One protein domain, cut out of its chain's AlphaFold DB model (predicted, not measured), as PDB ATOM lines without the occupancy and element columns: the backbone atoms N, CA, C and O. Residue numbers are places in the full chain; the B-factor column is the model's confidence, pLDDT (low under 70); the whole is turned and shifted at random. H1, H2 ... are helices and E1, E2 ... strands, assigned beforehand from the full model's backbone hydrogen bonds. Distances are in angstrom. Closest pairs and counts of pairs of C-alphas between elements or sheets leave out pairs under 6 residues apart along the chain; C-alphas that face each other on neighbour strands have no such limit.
ATOM      1  N   ARG A  12     -33.260  13.316   4.369       96.06
ATOM      2  CA  ARG A  12     -34.451  12.463   4.329       96.06
ATOM      3  C   ARG A  12     -34.696  11.863   5.692       96.06
ATOM      4  O   ARG A  12     -33.847  11.130   6.191       96.06
ATOM      5  N   TYR A  13     -35.850  12.184   6.255       97.38
ATOM      6  CA  TYR A  13     -36.362  11.539   7.452       97.38
ATOM      7  C   TYR A  13     -36.504  10.028   7.242       97.38
ATOM      8  O   TYR A  13     -36.890   9.598   6.153       97.38
ATOM      9  N   SER A  14     -36.206   9.259   8.287       96.50
ATOM     10  CA  SER A  14     -36.380   7.808   8.303       96.50
ATOM     11  C   SER A  14     -37.447   7.385   9.310       96.50
ATOM     12  O   SER A  14     -38.450   6.812   8.907       96.50
ATOM     13  N   HIS A  15     -37.218   7.635  10.602       97.25
ATOM     14  CA  HIS A  15     -38.155   7.319  11.687       97.25
ATOM     15  C   HIS A  15     -37.763   8.070  12.970       97.25
ATOM     16  O   HIS A  15     -36.689   8.681  13.050       97.25
ATOM     17  N   ILE A  16     -38.636   8.031  13.976       97.62
ATOM     18  CA  ILE A  16     -38.380   8.547  15.324       97.62
ATOM     19  C   ILE A  16     -38.823   7.528  16.375       97.62
ATOM     20  O   ILE A  16     -39.841   6.862  16.208       97.62
ATOM     21  N   GLU A  17     -38.069   7.419  17.462       96.62
ATOM     22  CA  GLU A  17     -38.383   6.539  18.591       96.62
ATOM     23  C   GLU A  17     -38.067   7.213  19.932       96.62
ATOM     24  O   GLU A  17     -37.343   8.212  19.995       96.62
ATOM     25  N   LYS A  18     -38.613   6.675  21.027       94.56
ATOM     26  CA  LYS A  18     -38.300   7.151  22.379       94.56
ATOM     27  C   LYS A  18     -36.852   6.835  22.739       94.56
ATOM     28  O   LYS A  18     -36.400   5.701  22.584       94.56
ATOM     29  N   ALA A  19     -36.154   7.819  23.298       94.62
ATOM     30  CA  ALA A  19     -34.880   7.563  23.947       94.62
ATOM     31  C   ALA A  19     -35.111   7.021  25.374       94.62
ATOM     32  O   ALA A  19     -36.156   7.276  25.977       94.62
ATOM     33  N   PRO A  20     -34.127   6.322  25.971       91.44
ATOM     34  CA  PRO A  20     -34.178   5.935  27.383       91.44
ATOM     35  C   PRO A  20     -34.214   7.133  28.345       91.44
ATOM     36  O   PRO A  20     -34.641   6.997  29.490       91.44
ATOM     37  N   GLN A  21     -33.726   8.294  27.902       89.19
ATOM     38  CA  GLN A  21     -33.732   9.527  28.679       89.19
ATOM     39  C   GLN A  21     -35.114  10.208  28.594       89.19
ATOM     40  O   GLN A  21     -35.634  10.362  27.489       89.19
ATOM     41  N   PRO A  22     -35.699  10.659  29.724       85.50
ATOM     42  CA  PRO A  22     -36.966  11.392  29.720       85.50
ATOM     43  C   PRO A  22     -36.906  12.638  28.836       85.50
ATOM     44  O   PRO A  22     -35.888  13.320  28.842       85.50
ATOM     45  N   ASP A  23     -37.993  12.941  28.123       86.81
ATOM     46  CA  ASP A  23     -38.139  14.089  27.207       86.81
ATOM     47  C   ASP A  23     -37.232  14.070  25.957       86.81
ATOM     48  O   ASP A  23     -37.217  15.033  25.185       86.81
ATOM     49  N   TYR A  24     -36.510  12.966  25.725       93.62
ATOM     50  CA  TYR A  24     -35.658  12.769  24.554       93.62
ATOM     51  C   TYR A  24     -36.187  11.678  23.616       93.62
ATOM     52  O   TYR A  24     -36.839  10.707  24.006       93.62
ATOM     53  N   PHE A  25     -35.817  11.824  22.350       96.06
ATOM     54  CA  PHE A  25     -36.120  10.933  21.243       96.06
ATOM     55  C   PHE A  25     -34.843  10.639  20.461       96.06
ATOM     56  O   PHE A  25     -33.913  11.450  20.438       96.06
ATOM     57  N   TYR A  26     -34.815   9.511  19.768       97.50
ATOM     58  CA  TYR A  26     -33.853   9.280  18.699       97.50
ATOM     59  C   TYR A  26     -34.546   9.534  17.366       97.50
ATOM     60  O   TYR A  26     -35.513   8.861  17.018       97.50
ATOM     61  N   LEU A  27     -34.072  10.545  16.639       97.88
ATOM     62  CA  LEU A  27     -34.573  10.888  15.310       97.88
ATOM     63  C   LEU A  27     -33.541  10.467  14.273       97.88
ATOM     64  O   LEU A  27     -32.424  10.985  14.252       97.88
ATOM     65  N   TYR A  28     -33.936   9.560  13.387       97.50
ATOM     66  CA  TYR A  28     -33.064   9.022  12.354       97.50
ATOM     67  C   TYR A  28     -33.364   9.662  11.006       97.50
ATOM     68  O   TYR A  28     -34.519   9.794  10.587       97.50
ATOM     69  N   PHE A  29     -32.304  10.044  10.307       97.25
ATOM     70  CA  PHE A  29     -32.387  10.617   8.973       97.25
ATOM     71  C   PHE A  29     -31.116  10.320   8.180       97.25
ATOM     72  O   PHE A  29     -30.098   9.882   8.713       97.25
ATOM     73  N   SER A  30     -31.175  10.566   6.876       96.69
ATOM     74  CA  SER A  30     -30.049  10.369   5.973       96.69
ATOM     75  C   SER A  30     -29.713  11.615   5.176       96.69
ATOM     76  O   SER A  30     -30.596  12.385   4.798       96.69
ATOM     77  N   SER A  31     -28.440  11.750   4.832       95.31
ATOM     78  CA  SER A  31     -27.892  12.833   4.024       95.31
ATOM     79  C   SER A  31     -27.261  12.295   2.740       95.31
ATOM     80  O   SER A  31     -26.657  11.221   2.742       95.31
ATOM     81  N   ASP A  32     -27.372  13.039   1.643       95.06
ATOM     82  CA  ASP A  32     -26.651  12.759   0.393       95.06
ATOM     83  C   ASP A  32     -25.149  13.086   0.476       95.06
ATOM     84  O   ASP A  32     -24.352  12.544  -0.286       95.06
ATOM     85  N   ILE A  33     -24.748  13.936   1.427       91.69
ATOM     86  CA  ILE A  33     -23.359  14.359   1.651       91.69
ATOM     87  C   ILE A  33     -22.995  14.190   3.131       91.69
ATOM     88  O   ILE A  33     -23.807  14.424   4.022       91.69
ATOM     89  N   SER A  34     -21.750  13.814   3.422       89.81
ATOM     90  CA  SER A  34     -21.259  13.741   4.803       89.81
ATOM     91  C   SER A  34     -21.245  15.132   5.452       89.81
ATOM     92  O   SER A  34     -20.567  16.037   4.958       89.81
ATOM     93  N   LEU A  35     -21.947  15.295   6.575       87.88
ATOM     94  CA  LEU A  35     -21.968  16.532   7.370       87.88
ATOM     95  C   LEU A  35     -20.580  16.864   7.943       87.88
ATOM     96  O   LEU A  35     -20.150  18.015   7.866       87.88
ATOM     97  N   ASP A  36     -19.812  15.845   8.342       83.69
ATOM     98  CA  ASP A  36     -18.399  15.967   8.732       83.69
ATOM     99  C   ASP A  36     -17.568  16.648   7.638       83.69
ATOM    100  O   ASP A  36     -16.629  17.392   7.923       83.69
ATOM    101  N   SER A  37     -17.901  16.406   6.363       82.62
ATOM    102  CA  SER A  37     -17.204  17.022   5.233       82.62
ATOM    103  C   SER A  37     -17.545  18.506   5.066       82.62
ATOM    104  O   SER A  37     -16.692  19.261   4.601       82.62
ATOM    105  N   ILE A  38     -18.744  18.934   5.475       82.12
ATOM    106  CA  ILE A  38     -19.142  20.349   5.516       82.12
ATOM    107  C   ILE A  38     -18.402  21.043   6.663       82.12
ATOM    108  O   ILE A  38     -17.709  22.035   6.442       82.12
ATOM    109  N   LEU A  39     -18.421  20.446   7.860       74.56
ATOM    110  CA  LEU A  39     -17.641  20.912   9.009       74.56
ATOM    111  C   LEU A  39     -16.146  21.014   8.685       74.56
ATOM    112  O   LEU A  39     -15.514  22.040   8.928       74.56
ATOM    113  N   SER A  40     -15.564  19.985   8.072       70.50
ATOM    114  CA  SER A  40     -14.126  19.928   7.783       70.50
ATOM    115  C   SER A  40     -13.669  20.940   6.732       70.50
ATOM    116  O   SER A  40     -12.493  21.298   6.716       70.50
ATOM    117  N   ARG A  41     -14.553  21.418   5.842       67.69
ATOM    118  CA  ARG A  41     -14.228  22.487   4.872       67.69
ATOM    119  C   ARG A  41     -13.985  23.826   5.551       67.69
ATOM    120  O   ARG A  41     -13.266  24.666   5.012       67.69
ATOM    121  N   SER A  42     -14.470  23.979   6.774       60.50
ATOM    122  CA  SER A  42     -14.238  25.139   7.621       60.50
ATOM    123  C   SER A  42     -12.899  25.050   8.400       60.50
ATOM    124  O   SER A  42     -12.784  25.500   9.536       60.50
ATOM    125  N   LYS A  43     -11.850  24.454   7.790       49.94
ATOM    126  CA  LYS A  43     -10.529  24.178   8.408       49.94
ATOM    127  C   LYS A  43      -9.984  25.363   9.223       49.94
ATOM    128  O   LYS A  43      -9.882  26.477   8.718       49.94
ATOM    129  N   GLY A  44      -9.544  25.076  10.454       53.88
ATOM    130  CA  GLY A  44      -8.938  26.043  11.384       53.88
ATOM    131  C   GLY A  44      -9.878  26.558  12.479       53.88
ATOM    132  O   GLY A  44      -9.472  27.382  13.295       53.88
ATOM    133  N   ILE A  45     -11.121  26.076  12.520       57.19
ATOM    134  CA  ILE A  45     -12.128  26.523  13.482       57.19
ATOM    135  C   ILE A  45     -12.132  25.591  14.689       57.19
ATOM    136  O   ILE A  45     -12.518  24.432  14.607       57.19
ATOM    137  N   SER A  46     -11.715  26.123  15.833       50.91
ATOM    138  CA  SER A  46     -11.661  25.407  17.111       50.91
ATOM    139  C   SER A  46     -13.016  25.299  17.825       50.91
ATOM    140  O   SER A  46     -13.102  24.673  18.878       50.91
ATOM    141  N   ARG A  47     -14.069  25.933  17.292       56.00
ATOM    142  CA  ARG A  47     -15.416  25.996  17.884       56.00
ATOM    143  C   ARG A  47     -16.489  25.925  16.799       56.00
ATOM    144  O   ARG A  47     -17.094  26.942  16.455       56.00
ATOM    145  N   ALA A  48     -16.657  24.737  16.227       66.25
ATOM    146  CA  ALA A  48     -17.788  24.422  15.365       66.25
ATOM    147  C   ALA A  48     -18.816  23.602  16.154       66.25
ATOM    148  O   ALA A  48     -18.437  22.731  16.936       66.25
ATOM    149  N   SER A  49     -20.098  23.896  15.968       73.50
ATOM    150  CA  SER A  49     -21.205  23.094  16.479       73.50
ATOM    151  C   SER A  49     -22.080  22.642  15.321       73.50
ATOM    152  O   SER A  49     -22.349  23.404  14.390       73.50
ATOM    153  N   GLU A  50     -22.529  21.397  15.392       84.25
ATOM    154  CA  GLU A  50     -23.550  20.853  14.510       84.25
ATOM    155  C   GLU A  50     -24.738  20.371  15.331       84.25
ATOM    156  O   GLU A  50     -24.590  19.887  16.457       84.25
ATOM    157  N   GLY A  51     -25.924  20.530  14.765       92.06
ATOM    158  CA  GLY A  51     -27.149  20.078  15.393       92.06
ATOM    159  C   GLY A  51     -28.305  20.048  14.413       92.06
ATOM    160  O   GLY A  51     -28.306  20.736  13.388       92.06
ATOM    161  N   LEU A  52     -29.300  19.243  14.751       96.00
ATOM    162  CA  LEU A  52     -30.620  19.317  14.152       96.00
ATOM    163  C   LEU A  52     -31.397  20.464  14.807       96.00
ATOM    164  O   LEU A  52     -31.388  20.581  16.029       96.00
ATOM    165  N   GLU A  53     -32.081  21.277  14.008       95.50
ATOM    166  CA  GLU A  53     -32.961  22.362  14.448       95.50
ATOM    167  C   GLU A  53     -34.294  22.233  13.694       95.50
ATOM    168  O   GLU A  53     -34.338  22.246  12.463       95.50
ATOM    169  N   CYS A  54     -35.393  22.081  14.425       96.56
ATOM    170  CA  CYS A  54     -36.758  22.038  13.915       96.56
ATOM    171  C   CYS A  54     -37.527  23.241  14.450       96.56
ATOM    172  O   CYS A  54     -37.427  23.558  15.633       96.56
ATOM    173  N   SER A  55     -38.330  23.885  13.609       95.44
ATOM    174  CA  SER A  55     -39.130  25.034  14.036       95.44
ATOM    175  C   SER A  55     -40.558  24.603  14.351       95.44
ATOM    176  O   SER A  55     -41.236  24.001  13.514       95.44
ATOM    177  N   LEU A  56     -41.026  24.939  15.554       94.25
ATOM    178  CA  LEU A  56     -42.438  24.858  15.921       94.25
ATOM    179  C   LEU A  56     -43.120  26.221  15.709       94.25
ATOM    180  O   LEU A  56     -44.250  26.415  16.143       94.25
ATOM    181  N   GLU A  57     -42.520  27.162  14.988       90.44
ATOM    182  CA  GLU A  57     -43.166  28.426  14.619       90.44
ATOM    183  C   GLU A  57     -43.961  28.288  13.315       90.44
ATOM    184  O   GLU A  57     -43.783  27.337  12.548       90.44
ATOM    185  N   GLN A  58     -44.879  29.226  13.073       87.19
ATOM    186  CA  GLN A  58     -45.605  29.350  11.810       87.19
ATOM    187  C   GLN A  58     -45.674  30.834  11.404       87.19
ATOM    188  O   GLN A  58     -46.330  31.606  12.103       87.19
ATOM    189  N   PRO A  59     -45.041  31.244  10.286       88.62
ATOM    190  CA  PRO A  59     -44.151  30.448   9.436       88.62
ATOM    191  C   PRO A  59     -42.833  30.090  10.144       88.62
ATOM    192  O   PRO A  59     -42.409  30.775  11.067       88.62
ATOM    193  N   ALA A  60     -42.174  29.024   9.690       90.88
ATOM    194  CA  ALA A  60     -40.844  28.666  10.176       90.88
ATOM    195  C   ALA A  60     -39.772  29.580   9.565       90.88
ATOM    196  O   ALA A  60     -39.695  29.710   8.340       90.88
ATOM    197  N   VAL A  61     -38.911  30.152  10.408       91.25
ATOM    198  CA  VAL A  61     -37.793  31.011   9.995       91.25
ATOM    199  C   VAL A  61     -36.482  30.381  10.473       91.25
ATOM    200  O   VAL A  61     -36.307  30.117  11.656       91.25
ATOM    201  N   PHE A  62     -35.559  30.109   9.544       89.69
ATOM    202  CA  PHE A  62     -34.240  29.528   9.834       89.69
ATOM    203  C   PHE A  62     -33.150  30.494   9.390       89.69
ATOM    204  O   PHE A  62     -32.667  30.426   8.257       89.69
ATOM    205  N   GLU A  63     -32.789  31.412  10.278       87.38
ATOM    206  CA  GLU A  63     -31.815  32.463  10.006       87.38
ATOM    207  C   GLU A  63     -30.919  32.691  11.221       87.38
ATOM    208  O   GLU A  63     -31.330  32.511  12.360       87.38
ATOM    209  N   MET A  64     -29.680  33.130  10.986       79.31
ATOM    210  CA  MET A  64     -28.679  33.274  12.048       79.31
ATOM    211  C   MET A  64     -29.065  34.283  13.144       79.31
ATOM    212  O   MET A  64     -28.638  34.118  14.282       79.31
ATOM    213  N   ASN A  65     -29.865  35.300  12.812       83.44
ATOM    214  CA  ASN A  65     -30.310  36.335  13.753       83.44
ATOM    215  C   ASN A  65     -31.754  36.119  14.234       83.44
ATOM    216  O   ASN A  65     -32.314  36.999  14.882       83.44
ATOM    217  N   HIS A  66     -32.360  34.982  13.888       88.69
ATOM    218  CA  HIS A  66     -33.701  34.633  14.329       88.69
ATOM    219  C   HIS A  66     -33.623  33.628  15.474       88.69
ATOM    220  O   HIS A  66     -33.004  32.571  15.348       88.69
ATOM    221  N   VAL A  67     -34.250  33.967  16.596       87.75
ATOM    222  CA  VAL A  67     -34.370  33.080  17.754       87.75
ATOM    223  C   VAL A  67     -35.704  32.352  17.644       87.75
ATOM    224  O   VAL A  67     -36.754  32.972  17.788       87.75
ATOM    225  N   ILE A  68     -35.659  31.044  17.385       90.38
ATOM    226  CA  ILE A  68     -36.859  30.208  17.273       90.38
ATOM    227  C   ILE A  68     -37.422  29.963  18.678       90.38
ATOM    228  O   ILE A  68     -36.838  29.199  19.443       90.38
ATOM    229  N   ALA A  69     -38.564  30.568  19.007       91.19
ATOM    230  CA  ALA A  69     -39.133  30.565  20.355       91.19
ATOM    231  C   ALA A  69     -39.579  29.175  20.832       91.19
ATOM    232  O   ALA A  69     -39.436  28.845  22.009       91.19
ATOM    233  N   SER A  70     -40.111  28.355  19.926       93.38
ATOM    234  CA  SER A  70     -40.478  26.958  20.177       93.38
ATOM    235  C   SER A  70     -39.814  26.086  19.122       93.38
ATOM    236  O   SER A  70     -40.033  26.277  17.923       93.38
ATOM    237  N   PHE A  71     -39.009  25.123  19.552       95.06
ATOM    238  CA  PHE A  71     -38.113  24.393  18.663       95.06
ATOM    239  C   PHE A  71     -37.985  22.915  19.042       95.06
ATOM    240  O   PHE A  71     -38.313  22.490  20.151       95.06
ATOM    241  N   GLY A  72     -37.509  22.124  18.089       95.81
ATOM    242  CA  GLY A  72     -36.898  20.827  18.338       95.81
ATOM    243  C   GLY A  72     -35.402  20.937  18.079       95.81
ATOM    244  O   GLY A  72     -35.006  21.562  17.098       95.81
ATOM    245  N   ALA A  73     -34.567  20.373  18.941       95.50
ATOM    246  CA  ALA A  73     -33.121  20.397  18.764       95.50
ATOM    247  C   ALA A  73     -32.514  19.034  19.064       95.50
ATOM    248  O   ALA A  73     -33.033  18.288  19.889       95.50
ATOM    249  N   GLY A  74     -31.399  18.708  18.415       95.00
ATOM    250  CA  GLY A  74     -30.677  17.489  18.753       95.00
ATOM    251  C   GLY A  74     -29.214  17.491  18.352       95.00
ATOM    252  O   GLY A  74     -28.838  18.058  17.326       95.00
ATOM    253  N   HIS A  75     -28.397  16.833  19.173       93.31
ATOM    254  CA  HIS A  75     -27.007  16.539  18.836       93.31
ATOM    255  C   HIS A  75     -26.950  15.374  17.850       93.31
ATOM    256  O   HIS A  75     -27.722  14.428  17.996       93.31
ATOM    257  N   LEU A  76     -26.056  15.451  16.866       93.75
ATOM    258  CA  LEU A  76     -25.953  14.474  15.791       93.75
ATOM    259  C   LEU A  76     -24.871  13.440  16.098       93.75
ATOM    260  O   LEU A  76     -23.712  13.793  16.278       93.75
ATOM    261  N   ASP A  77     -25.251  12.170  16.057       93.00
ATOM    262  CA  ASP A  77     -24.340  11.037  16.003       93.00
ATOM    263  C   ASP A  77     -24.362  10.454  14.585       93.00
ATOM    264  O   ASP A  77     -25.426  10.253  13.988       93.00
ATOM    265  N   ARG A  78     -23.185  10.150  14.031       90.44
ATOM    266  CA  ARG A  78     -23.093   9.445  12.751       90.44
ATOM    267  C   ARG A  78     -23.371   7.957  12.951       90.44
ATOM    268  O   ARG A  78     -22.690   7.302  13.732       90.44
ATOM    269  N   ASP A  79     -24.296   7.425  12.163       91.06
ATOM    270  CA  ASP A  79     -24.778   6.042  12.251       91.06
ATOM    271  C   ASP A  79     -24.421   5.226  10.992       91.06
ATOM    272  O   ASP A  79     -25.190   4.434  10.455       91.06
ATOM    273  N   GLY A  80     -23.231   5.485  10.443       92.31
ATOM    274  CA  GLY A  80     -22.718   4.793   9.262       92.31
ATOM    275  C   GLY A  80     -23.229   5.344   7.925       92.31
ATOM    276  O   GLY A  80     -23.377   6.556   7.730       92.31
ATOM    277  N   SER A  81     -23.386   4.452   6.948       92.62
ATOM    278  CA  SER A  81     -23.821   4.783   5.588       92.62
ATOM    279  C   SER A  81     -24.493   3.589   4.919       92.62
ATOM    280  O   SER A  81     -23.978   2.476   5.011       92.62
ATOM    281  N   VAL A  82     -25.587   3.838   4.202       92.38
ATOM    282  CA  VAL A  82     -26.384   2.828   3.486       92.38
ATOM    283  C   VAL A  82     -26.738   3.385   2.108       92.38
ATOM    284  O   VAL A  82     -27.095   4.557   1.997       92.38
ATOM    285  N   ASP A  83     -26.591   2.573   1.058       91.62
ATOM    286  CA  ASP A  83     -26.941   2.919  -0.330       91.62
ATOM    287  C   ASP A  83     -26.392   4.278  -0.805       91.62
ATOM    288  O   ASP A  83     -27.066   5.070  -1.464       91.62
ATOM    289  N   GLY A  84     -25.143   4.577  -0.431       90.56
ATOM    290  CA  GLY A  84     -24.465   5.821  -0.805       90.56
ATOM    291  C   GLY A  84     -24.938   7.072  -0.056       90.56
ATOM    292  O   GLY A  84     -24.485   8.167  -0.378       90.56
ATOM    293  N   ARG A  85     -25.808   6.935   0.953       95.56
ATOM    294  CA  ARG A  85     -26.228   8.018   1.853       95.56
ATOM    295  C   ARG A  85     -25.605   7.847   3.237       95.56
ATOM    296  O   ARG A  85     -25.365   6.732   3.695       95.56
ATOM    297  N   PHE A  86     -25.370   8.958   3.921       95.75
ATOM    298  CA  PHE A  86     -24.822   8.995   5.278       95.75
ATOM    299  C   PHE A  86     -25.963   8.996   6.288       95.75
ATOM    300  O   PHE A  86     -26.867   9.823   6.172       95.75
ATOM    301  N   MET A  87     -25.941   8.064   7.235       96.81
ATOM    302  CA  MET A  87     -26.993   7.919   8.241       96.81
ATOM    303  C   MET A  87     -26.628   8.702   9.497       96.81
ATOM    304  O   MET A  87     -25.464   8.733   9.903       96.81
ATOM    305  N   TYR A  88     -27.633   9.321  10.105       96.31
ATOM    306  CA  TYR A  88     -27.489  10.121  11.309       96.31
ATOM    307  C   TYR A  88     -28.607   9.809  12.292       96.31
ATOM    308  O   TYR A  88     -29.764   9.637  11.903       96.31
ATOM    309  N   LYS A  89     -28.241   9.813  13.570       96.88
ATOM    310  CA  LYS A  89     -29.152   9.767  14.704       96.88
ATOM    311  C   LYS A  89     -29.032  11.081  15.460       96.88
ATOM    312  O   LYS A  89     -27.944  11.451  15.884       96.88
ATOM    313  N   ALA A  90     -30.139  11.787  15.642       96.88
ATOM    314  CA  ALA A  90     -30.191  12.948  16.513       96.88
ATOM    315  C   ALA A  90     -30.717  12.551  17.896       96.88
ATOM    316  O   ALA A  90     -31.822  12.018  18.000       96.88
ATOM    317  N   ASN A  91     -29.958  12.865  18.949       96.00
ATOM    318  CA  ASN A  91     -30.449  12.861  20.329       96.00
ATOM    319  C   ASN A  91     -31.327  14.104  20.506       96.00
ATOM    320  O   ASN A  91     -30.821  15.199  20.761       96.00
ATOM    321  N   PHE A  92     -32.619  13.940  20.253       96.62
ATOM    322  CA  PHE A  92     -33.559  15.004  19.932       96.62
ATOM    323  C   PHE A  92     -34.499  15.304  21.099       96.62
ATOM    324  O   PHE A  92     -34.990  14.390  21.749       96.62
ATOM    325  N   PHE A  93     -34.793  16.575  21.341       95.44
ATOM    326  CA  PHE A  93     -35.757  17.024  22.343       95.44
ATOM    327  C   PHE A  93     -36.534  18.231  21.820       95.44
ATOM    328  O   PHE A  93     -36.101  18.916  20.890       95.44
ATOM    329  N   PHE A  94     -37.665  18.527  22.455       95.44
ATOM    330  CA  PHE A  94     -38.414  19.752  22.203       95.44
ATOM    331  C   PHE A  94     -38.219  20.764  23.328       95.44
ATOM    332  O   PHE A  94     -38.216  20.412  24.510       95.44
ATOM    333  N   GLY A  95     -38.100  22.036  22.962       94.50
ATOM    334  CA  GLY A  95     -37.855  23.114  23.903       94.50
ATOM    335  C   GLY A  95     -38.534  24.418  23.520       94.50
ATOM    336  O   GLY A  95     -38.961  24.637  22.387       94.50
ATOM    337  N   GLU A  96     -38.635  25.288  24.513       93.50
ATOM    338  CA  GLU A  96     -38.942  26.698  24.335       93.50
ATOM    339  C   GLU A  96     -37.745  27.514  24.804       93.50
ATOM    340  O   GLU A  96     -37.130  27.218  25.836       93.50
ATOM    341  N   THR A  97     -37.421  28.547  24.040       90.44
ATOM    342  CA  THR A  97     -36.394  29.504  24.416       90.44
ATOM    343  C   THR A  97     -36.776  30.207  25.713       90.44
ATOM    344  O   THR A  97     -37.932  30.577  25.933       90.44
ATOM    345  N   ALA A  98     -35.781  30.419  26.565       85.75
ATOM    346  CA  ALA A  98     -35.851  31.291  27.723       85.75
ATOM    347  C   ALA A  98     -34.698  32.311  27.662       85.75
ATOM    348  O   ALA A  98     -33.782  32.186  26.845       85.75
ATOM    349  N   ASP A  99     -34.793  33.360  28.480       81.06
ATOM    350  CA  ASP A  99     -33.757  34.392  28.624       81.06
ATOM    351  C   ASP A  99     -33.268  34.974  27.280       81.06
ATOM    352  O   ASP A  99     -32.074  34.978  26.988       81.06
ATOM    353  N   GLU A 100     -34.205  35.400  26.422       70.69
ATOM    354  CA  GLU A 100     -33.928  36.025  25.110       70.69
ATOM    355  C   GLU A 100     -33.052  35.186  24.150       70.69
ATOM    356  O   GLU A 100     -32.428  35.728  23.240       70.69
ATOM    357  N   GLY A 101     -32.997  33.858  24.313       70.56
ATOM    358  CA  GLY A 101     -32.124  32.990  23.505       70.56
ATOM    359  C   GLY A 101     -30.935  32.418  24.267       70.56
ATOM    360  O   GLY A 101     -30.240  31.556  23.729       70.56
ATOM    361  N   GLY A 102     -30.695  32.876  25.498       73.94
ATOM    362  CA  GLY A 102     -29.569  32.434  26.318       73.94
ATOM    363  C   GLY A 102     -29.742  31.037  26.912       73.94
ATOM    364  O   GLY A 102     -28.749  30.350  27.156       73.94
ATOM    365  N   THR A 103     -30.985  30.602  27.129       84.75
ATOM    366  CA  THR A 103     -31.306  29.297  27.717       84.75
ATOM    367  C   THR A 103     -32.523  28.666  27.039       84.75
ATOM    368  O   THR A 103     -33.162  29.245  26.156       84.75
ATOM    369  N   TYR A 104     -32.846  27.438  27.433       89.31
ATOM    370  CA  TYR A 104     -34.074  26.776  27.023       89.31
ATOM    371  C   TYR A 104     -34.676  25.992  28.182       89.31
ATOM    372  O   TYR A 104     -33.987  25.590  29.121       89.31
ATOM    373  N   ARG A 105     -35.977  25.732  28.078       91.44
ATOM    374  CA  ARG A 105     -36.694  24.775  28.921       91.44
ATOM    375  C   ARG A 105     -37.321  23.699  28.054       91.44
ATOM    376  O   ARG A 105     -37.828  24.006  26.978       91.44
ATOM    377  N   TYR A 106     -37.311  22.457  28.531       92.12
ATOM    378  CA  TYR A 106     -38.022  21.376  27.856       92.12
ATOM    379  C   TYR A 106     -39.514  21.690  27.787       92.12
ATOM    380  O   TYR A 106     -40.115  22.203  28.741       92.12
ATOM    381  N   LEU A 107     -40.103  21.397  26.636       91.19
ATOM    382  CA  LEU A 107     -41.535  21.510  26.448       91.19
ATOM    383  C   LEU A 107     -42.237  20.336  27.135       91.19
ATOM    384  O   LEU A 107     -41.961  19.179  26.839       91.19
ATOM    385  N   ARG A 108     -43.171  20.641  28.042       87.69
ATOM    386  CA  ARG A 108     -44.003  19.620  28.692       87.69
ATOM    387  C   ARG A 108     -45.014  19.033  27.713       87.69
ATOM    388  O   ARG A 108     -45.419  19.704  26.762       87.69
ATOM    389  N   ARG A 109     -45.475  17.817  28.009       88.12
ATOM    390  CA  ARG A 109     -46.457  17.063  27.215       88.12
ATOM    391  C   ARG A 109     -47.652  17.909  26.778       88.12
ATOM    392  O   ARG A 109     -47.952  17.948  25.591       88.12
ATOM    393  N   GLU A 110     -48.315  18.610  27.697       89.94
ATOM    394  CA  GLU A 110     -49.543  19.360  27.390       89.94
ATOM    395  C   GLU A 110     -49.272  20.465  26.366       89.94
ATOM    396  O   GLU A 110     -50.012  20.626  25.397       89.94
ATOM    397  N   ARG A 111     -48.154  21.178  26.549       90.56
ATOM    398  CA  ARG A 111     -47.723  22.245  25.647       90.56
ATOM    399  C   ARG A 111     -47.271  21.700  24.291       90.56
ATOM    400  O   ARG A 111     -47.555  22.322  23.272       90.56
ATOM    401  N   LEU A 112     -46.614  20.538  24.253       89.31
ATOM    402  CA  LEU A 112     -46.279  19.864  22.994       89.31
ATOM    403  C   LEU A 112     -47.528  19.493  22.213       89.31
ATOM    404  O   LEU A 112     -47.609  19.783  21.025       89.31
ATOM    405  N   VAL A 113     -48.508  18.886  22.873       90.69
ATOM    406  CA  VAL A 113     -49.762  18.487  22.230       90.69
ATOM    407  C   VAL A 113     -50.514  19.707  21.702       90.69
ATOM    408  O   VAL A 113     -51.002  19.670  20.577       90.69
ATOM    409  N   GLU A 114     -50.548  20.809  22.453       90.62
ATOM    410  CA  GLU A 114     -51.138  22.073  21.995       90.62
ATOM    411  C   GLU A 114     -50.432  22.617  20.742       90.62
ATOM    412  O   GLU A 114     -51.080  22.977  19.758       90.62
ATOM    413  N   LEU A 115     -49.095  22.646  20.750       88.81
ATOM    414  CA  LEU A 115     -48.303  23.185  19.645       88.81
ATOM    415  C   LEU A 115     -48.339  22.297  18.398       88.81
ATOM    416  O   LEU A 115     -48.347  22.819  17.280       88.81
ATOM    417  N   LEU A 116     -48.322  20.976  18.578       87.56
ATOM    418  CA  LEU A 116     -48.131  19.992  17.512       87.56
ATOM    419  C   LEU A 116     -49.441  19.370  17.013       87.56
ATOM    420  O   LEU A 116     -49.500  18.949  15.862       87.56
ATOM    421  N   GLY A 117     -50.494  19.327  17.834       84.06
ATOM    422  CA  GLY A 117     -51.712  18.547  17.572       84.06
ATOM    423  C   GLY A 117     -52.488  18.950  16.316       84.06
ATOM    424  O   GLY A 117     -53.176  18.122  15.729       84.06
ATOM    425  N   ALA A 118     -52.349  20.198  15.864       85.25
ATOM    426  CA  ALA A 118     -52.973  20.689  14.632       85.25
ATOM    427  C   ALA A 118     -52.066  20.579  13.388       85.25
ATOM    428  O   ALA A 118     -52.451  21.022  12.305       85.25
ATOM    429  N   ARG A 119     -50.847  20.044  13.522       91.00
ATOM    430  CA  ARG A 119     -49.841  20.033  12.451       91.00
ATOM    431  C   ARG A 119     -49.709  18.649  11.842       91.00
ATOM    432  O   ARG A 119     -49.674  17.652  12.550       91.00
ATOM    433  N   SER A 120     -49.555  18.592  10.522       93.50
ATOM    434  CA  SER A 120     -49.187  17.358   9.819       93.50
ATOM    435  C   SER A 120     -47.684  17.081   9.908       93.50
ATOM    436  O   SER A 120     -47.268  15.932  10.063       93.50
ATOM    437  N   SER A 121     -46.862  18.128   9.849       95.56
ATOM    438  CA  SER A 121     -45.411  18.045   9.973       95.56
ATOM    439  C   SER A 121     -44.798  19.342  10.501       95.56
ATOM    440  O   SER A 121     -45.445  20.394  10.517       95.56
ATOM    441  N   ILE A 122     -43.533  19.265  10.917       95.88
ATOM    442  CA  ILE A 122     -42.696  20.439  11.197       95.88
ATOM    443  C   ILE A 122     -41.428  20.403  10.332       95.88
ATOM    444  O   ILE A 122     -40.891  19.318  10.088       95.88
ATOM    445  N   PRO A 123     -40.940  21.557   9.848       97.06
ATOM    446  CA  PRO A 123     -39.699  21.613   9.094       97.06
ATOM    447  C   PRO A 123     -38.494  21.492  10.029       97.06
ATOM    448  O   PRO A 123     -38.446  22.128  11.083       97.06
ATOM    449  N   CYS A 124     -37.502  20.724   9.593       97.19
ATOM    450  CA  CYS A 124     -36.239  20.508  10.285       97.19
ATOM    451  C   CYS A 124     -35.059  20.716   9.338       97.19
ATOM    452  O   CYS A 124     -35.124  20.353   8.161       97.19
ATOM    453  N   LYS A 125     -33.965  21.270   9.859       96.38
ATOM    454  CA  LYS A 125     -32.704  21.483   9.148       96.38
ATOM    455  C   LYS A 125     -31.527  21.089  10.021       96.38
ATOM    456  O   LYS A 125     -31.563  21.250  11.235       96.38
ATOM    457  N   VAL A 126     -30.449  20.646   9.391       94.44
ATOM    458  CA  VAL A 126     -29.144  20.625  10.049       94.44
ATOM    459  C   VAL A 126     -28.556  22.027   9.988       94.44
ATOM    460  O   VAL A 126     -28.510  22.644   8.918       94.44
ATOM    461  N   LYS A 127     -28.098  22.503  11.143       91.56
ATOM    462  CA  LYS A 127     -27.388  23.762  11.323       91.56
ATOM    463  C   LYS A 127     -25.948  23.462  11.698       91.56
ATOM    464  O   LYS A 127     -25.689  22.750  12.666       91.56
ATOM    465  N   ILE A 128     -25.019  24.050  10.957       87.88
ATOM    466  CA  ILE A 128     -23.594  24.018  11.279       87.88
ATOM    467  C   ILE A 128     -23.153  25.453  11.540       87.88
ATOM    468  O   ILE A 128     -23.253  26.319  10.671       87.88
ATOM    469  N   SER A 129     -22.698  25.716  12.760       81.62
ATOM    470  CA  SER A 129     -22.244  27.035  13.197       81.62
ATOM    471  C   SER A 129     -20.766  26.992  13.526       81.62
ATOM    472  O   SER A 129     -20.276  26.047  14.131       81.62
ATOM    473  N   ALA A 130     -20.047  28.032  13.125       77.12
ATOM    474  CA  ALA A 130     -18.606  28.097  13.250       77.12
ATOM    475  C   ALA A 130     -18.174  29.553  13.455       77.12
ATOM    476  O   ALA A 130     -18.609  30.445  12.723       77.12
ATOM    477  N   LEU A 131     -17.338  29.815  14.465       74.94
ATOM    478  CA  LEU A 131     -16.944  31.185  14.807       74.94
ATOM    479  C   LEU A 131     -16.277  31.890  13.609       74.94
ATOM    480  O   LEU A 131     -15.285  31.403  13.070       74.94
ATOM    481  N   GLY A 132     -16.808  33.052  13.216       73.81
ATOM    482  CA  GLY A 132     -16.312  33.855  12.087       73.81
ATOM    483  C   GLY A 132     -16.983  33.572  10.733       73.81
ATOM    484  O   GLY A 132     -16.715  34.281   9.755       73.81
ATOM    485  N   TYR A 133     -17.891  32.597  10.673       75.56
ATOM    486  CA  TYR A 133     -18.574  32.163   9.453       75.56
ATOM    487  C   TYR A 133     -20.087  32.344   9.566       75.56
ATOM    488  O   TYR A 133     -20.641  32.445  10.661       75.56
ATOM    489  N   LYS A 134     -20.758  32.425   8.414       79.62
ATOM    490  CA  LYS A 134     -22.219  32.350   8.368       79.62
ATOM    491  C   LYS A 134     -22.653  30.934   8.736       79.62
ATOM    492  O   LYS A 134     -22.028  29.979   8.285       79.62
ATOM    493  N   ALA A 135     -23.697  30.809   9.555       83.75
ATOM    494  CA  ALA A 135     -24.275  29.505   9.853       83.75
ATOM    495  C   ALA A 135     -24.743  28.840   8.551       83.75
ATOM    496  O   ALA A 135     -25.471  29.446   7.759       83.75
ATOM    497  N   TYR A 136     -24.303  27.606   8.343       87.62
ATOM    498  CA  TYR A 136     -24.758  26.766   7.252       87.62
ATOM    499  C   TYR A 136     -26.077  26.096   7.642       87.62
ATOM    500  O   TYR A 136     -26.230  25.622   8.771       87.62
ATOM    501  N   TYR A 137     -27.000  26.024   6.685       90.94
ATOM    502  CA  TYR A 137     -28.289  25.358   6.823       90.94
ATOM    503  C   TYR A 137     -28.509  24.399   5.654       90.94
ATOM    504  O   TYR A 137     -28.397  24.794   4.493       90.94
ATOM    505  N   SER A 138     -28.882  23.157   5.955       93.50
ATOM    506  CA  SER A 138     -29.302  22.186   4.940       93.50
ATOM    507  C   SER A 138     -30.626  22.579   4.266       93.50
ATOM    508  O   SER A 138     -31.317  23.528   4.668       93.50
ATOM    509  N   LYS A 139     -31.050  21.782   3.275       94.56
ATOM    510  CA  LYS A 139     -32.463  21.758   2.876       94.56
ATOM    511  C   LYS A 139     -33.325  21.289   4.046       94.56
ATOM    512  O   LYS A 139     -32.866  20.530   4.904       94.56
ATOM    513  N   SER A 140     -34.569  21.759   4.068       93.62
ATOM    514  CA  SER A 140     -35.554  21.304   5.044       93.62
ATOM    515  C   SER A 140     -36.018  19.890   4.712       93.62
ATOM    516  O   SER A 140     -36.331  19.613   3.556       93.62
ATOM    517  N   PHE A 141     -36.158  19.046   5.730       95.19
ATOM    518  CA  PHE A 141     -37.024  17.871   5.665       95.19
ATOM    519  C   PHE A 141     -38.216  18.051   6.608       95.19
ATOM    520  O   PHE A 141     -38.186  18.887   7.513       95.19
ATOM    521  N   SER A 142     -39.272  17.276   6.383       95.88
ATOM    522  CA  SER A 142     -40.487  17.305   7.198       95.88
ATOM    523  C   SER A 142     -40.456  16.175   8.222       95.88
ATOM    524  O   SER A 142     -40.406  15.013   7.827       95.88
ATOM    525  N   LEU A 143     -40.523  16.505   9.512       96.81
ATOM    526  CA  LEU A 143     -40.769  15.527  10.573       96.81
ATOM    527  C   LEU A 143     -42.290  15.316  10.708       96.81
ATOM    528  O   LEU A 143     -42.993  16.293  10.988       96.81
ATOM    529  N   PRO A 144     -42.824  14.099  10.491       96.69
ATOM    530  CA  PRO A 144     -44.262  13.848  10.528       96.69
ATOM    531  C   PRO A 144     -44.800  13.799  11.963       96.69
ATOM    532  O   PRO A 144     -44.337  13.023  12.796       96.69
ATOM    533  N   MET A 145     -45.840  14.583  12.256       94.19
ATOM    534  CA  MET A 145     -46.446  14.598  13.597       94.19
ATOM    535  C   MET A 145     -47.222  13.324  13.921       94.19
ATOM    536  O   MET A 145     -47.387  13.001  15.092       94.19
ATOM    537  N   ALA A 146     -47.640  12.570  12.900       94.38
ATOM    538  CA  ALA A 146     -48.271  11.266  13.078       94.38
ATOM    539  C   ALA A 146     -47.355  10.247  13.783       94.38
ATOM    540  O   ALA A 146     -47.865   9.362  14.459       94.38
ATOM    541  N   GLU A 147     -46.029  10.389  13.665       95.19
ATOM    542  CA  GLU A 147     -45.056   9.545  14.375       95.19
ATOM    543  C   GLU A 147     -44.614  10.165  15.706       95.19
ATOM    544  O   GLU A 147     -44.319   9.448  16.653       95.19
ATOM    545  N   VAL A 148     -44.620  11.497  15.820       93.69
ATOM    546  CA  VAL A 148     -44.203  12.202  17.045       93.69
ATOM    547  C   VAL A 148     -45.279  12.172  18.131       93.69
ATOM    548  O   VAL A 148     -44.981  11.873  19.285       93.69
TER     549      VAL A 148
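This is residues 12 to 148 of the 154 residues of an uncharacterized protein of Pseudomonas nitritireducens (UniProt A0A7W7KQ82). Look for one strongly twisted sheet rolled into a small, nearly closed barrel: E1, E2, E3, E4, E5, E7 and E8 make its wall, and E1 and E8 come near each other at the seam without being neighbours. E6 extends the wall beside the last residues of E5, H1 and H2 sit at opposite ends of the whole, and H3 lies by the seam. The printed part has 137 residues, with three named helices and eight named strands in the order E1 E2 H1 E3 E4 E5 E6 H2 E7 E8 H3. The sheet is branched and its neighbour pairs are antiparallel; the class is mixed, helices and strands. The whole is compact, with a radius of gyration of the C-alphas of 14.9 A and spans of 43 by 37 by 28 A.

Start at E5, residues 85 to 98, which has three neighbours. On one side are E2, residues 24 to 31, with N 25 and O 92 at 2.8 A, and E6, residues 103 to 106, with N 96 and O 105 at 2.9 A. On the other side is E4, residues 70 to 82, with N 77 and O 89 at 2.8 A. E1, residues 12 to 18, forms a hairpin with E2, where N 14 and O 28 are 2.9 A apart. E3, residues 48 to 55, pairs with E4 through N 54 and O 72, 2.8 A; E3, E4, E5 and E6 form a meander, each strand the antiparallel neighbour of the one before. On the other side of E3 is E7, residues 121 to 130, with N 53 and O 125 at 2.8 A. E8, residues 141 to 144, forms a hairpin with E7, with N 124 and O 141 at 2.9 A. The closest C-alphas of E1 and E8, those of Arg 12 and Phe 141, are 6.1 A apart. H1, residues 35 to 41, is on the sheet; its closest C-alpha pair with E7 is Leu 39 and Ile 128, 7.1 A. H2, residues 109 to 116, is on the sheet, with the C-alphas of Phe 94 of E5 and Leu 112 closest at 7.9 A. H3, residues 145 to 148, is on the sheet at a height of 5.8 A, over none of its strands. Every O i to N i+4 pair is within hydrogen-bond range in H1 and H2; H3 is too short for one.

Find C-alpha 85 at (-26.228, 8.018, 1.853); from there E5 runs 36.1 A to C-alpha 98 at (-35.851, 31.291, 27.723), bending by 55 degrees at residue 94. E4 spans 32.5 A and bends by 71 degrees at residue 79. E7 spans 28.8 A, E2 21.9 A and E3 21.4 A.

The C-alphas of Gly 44 and Ala 118 are the two farthest apart, 44.5 A. The printed part has no cut. The link from E3 to E4, residues 56 to 69, is long. Mean pLDDT of the printed part is 88.6; residues 41 to 48 are under 70.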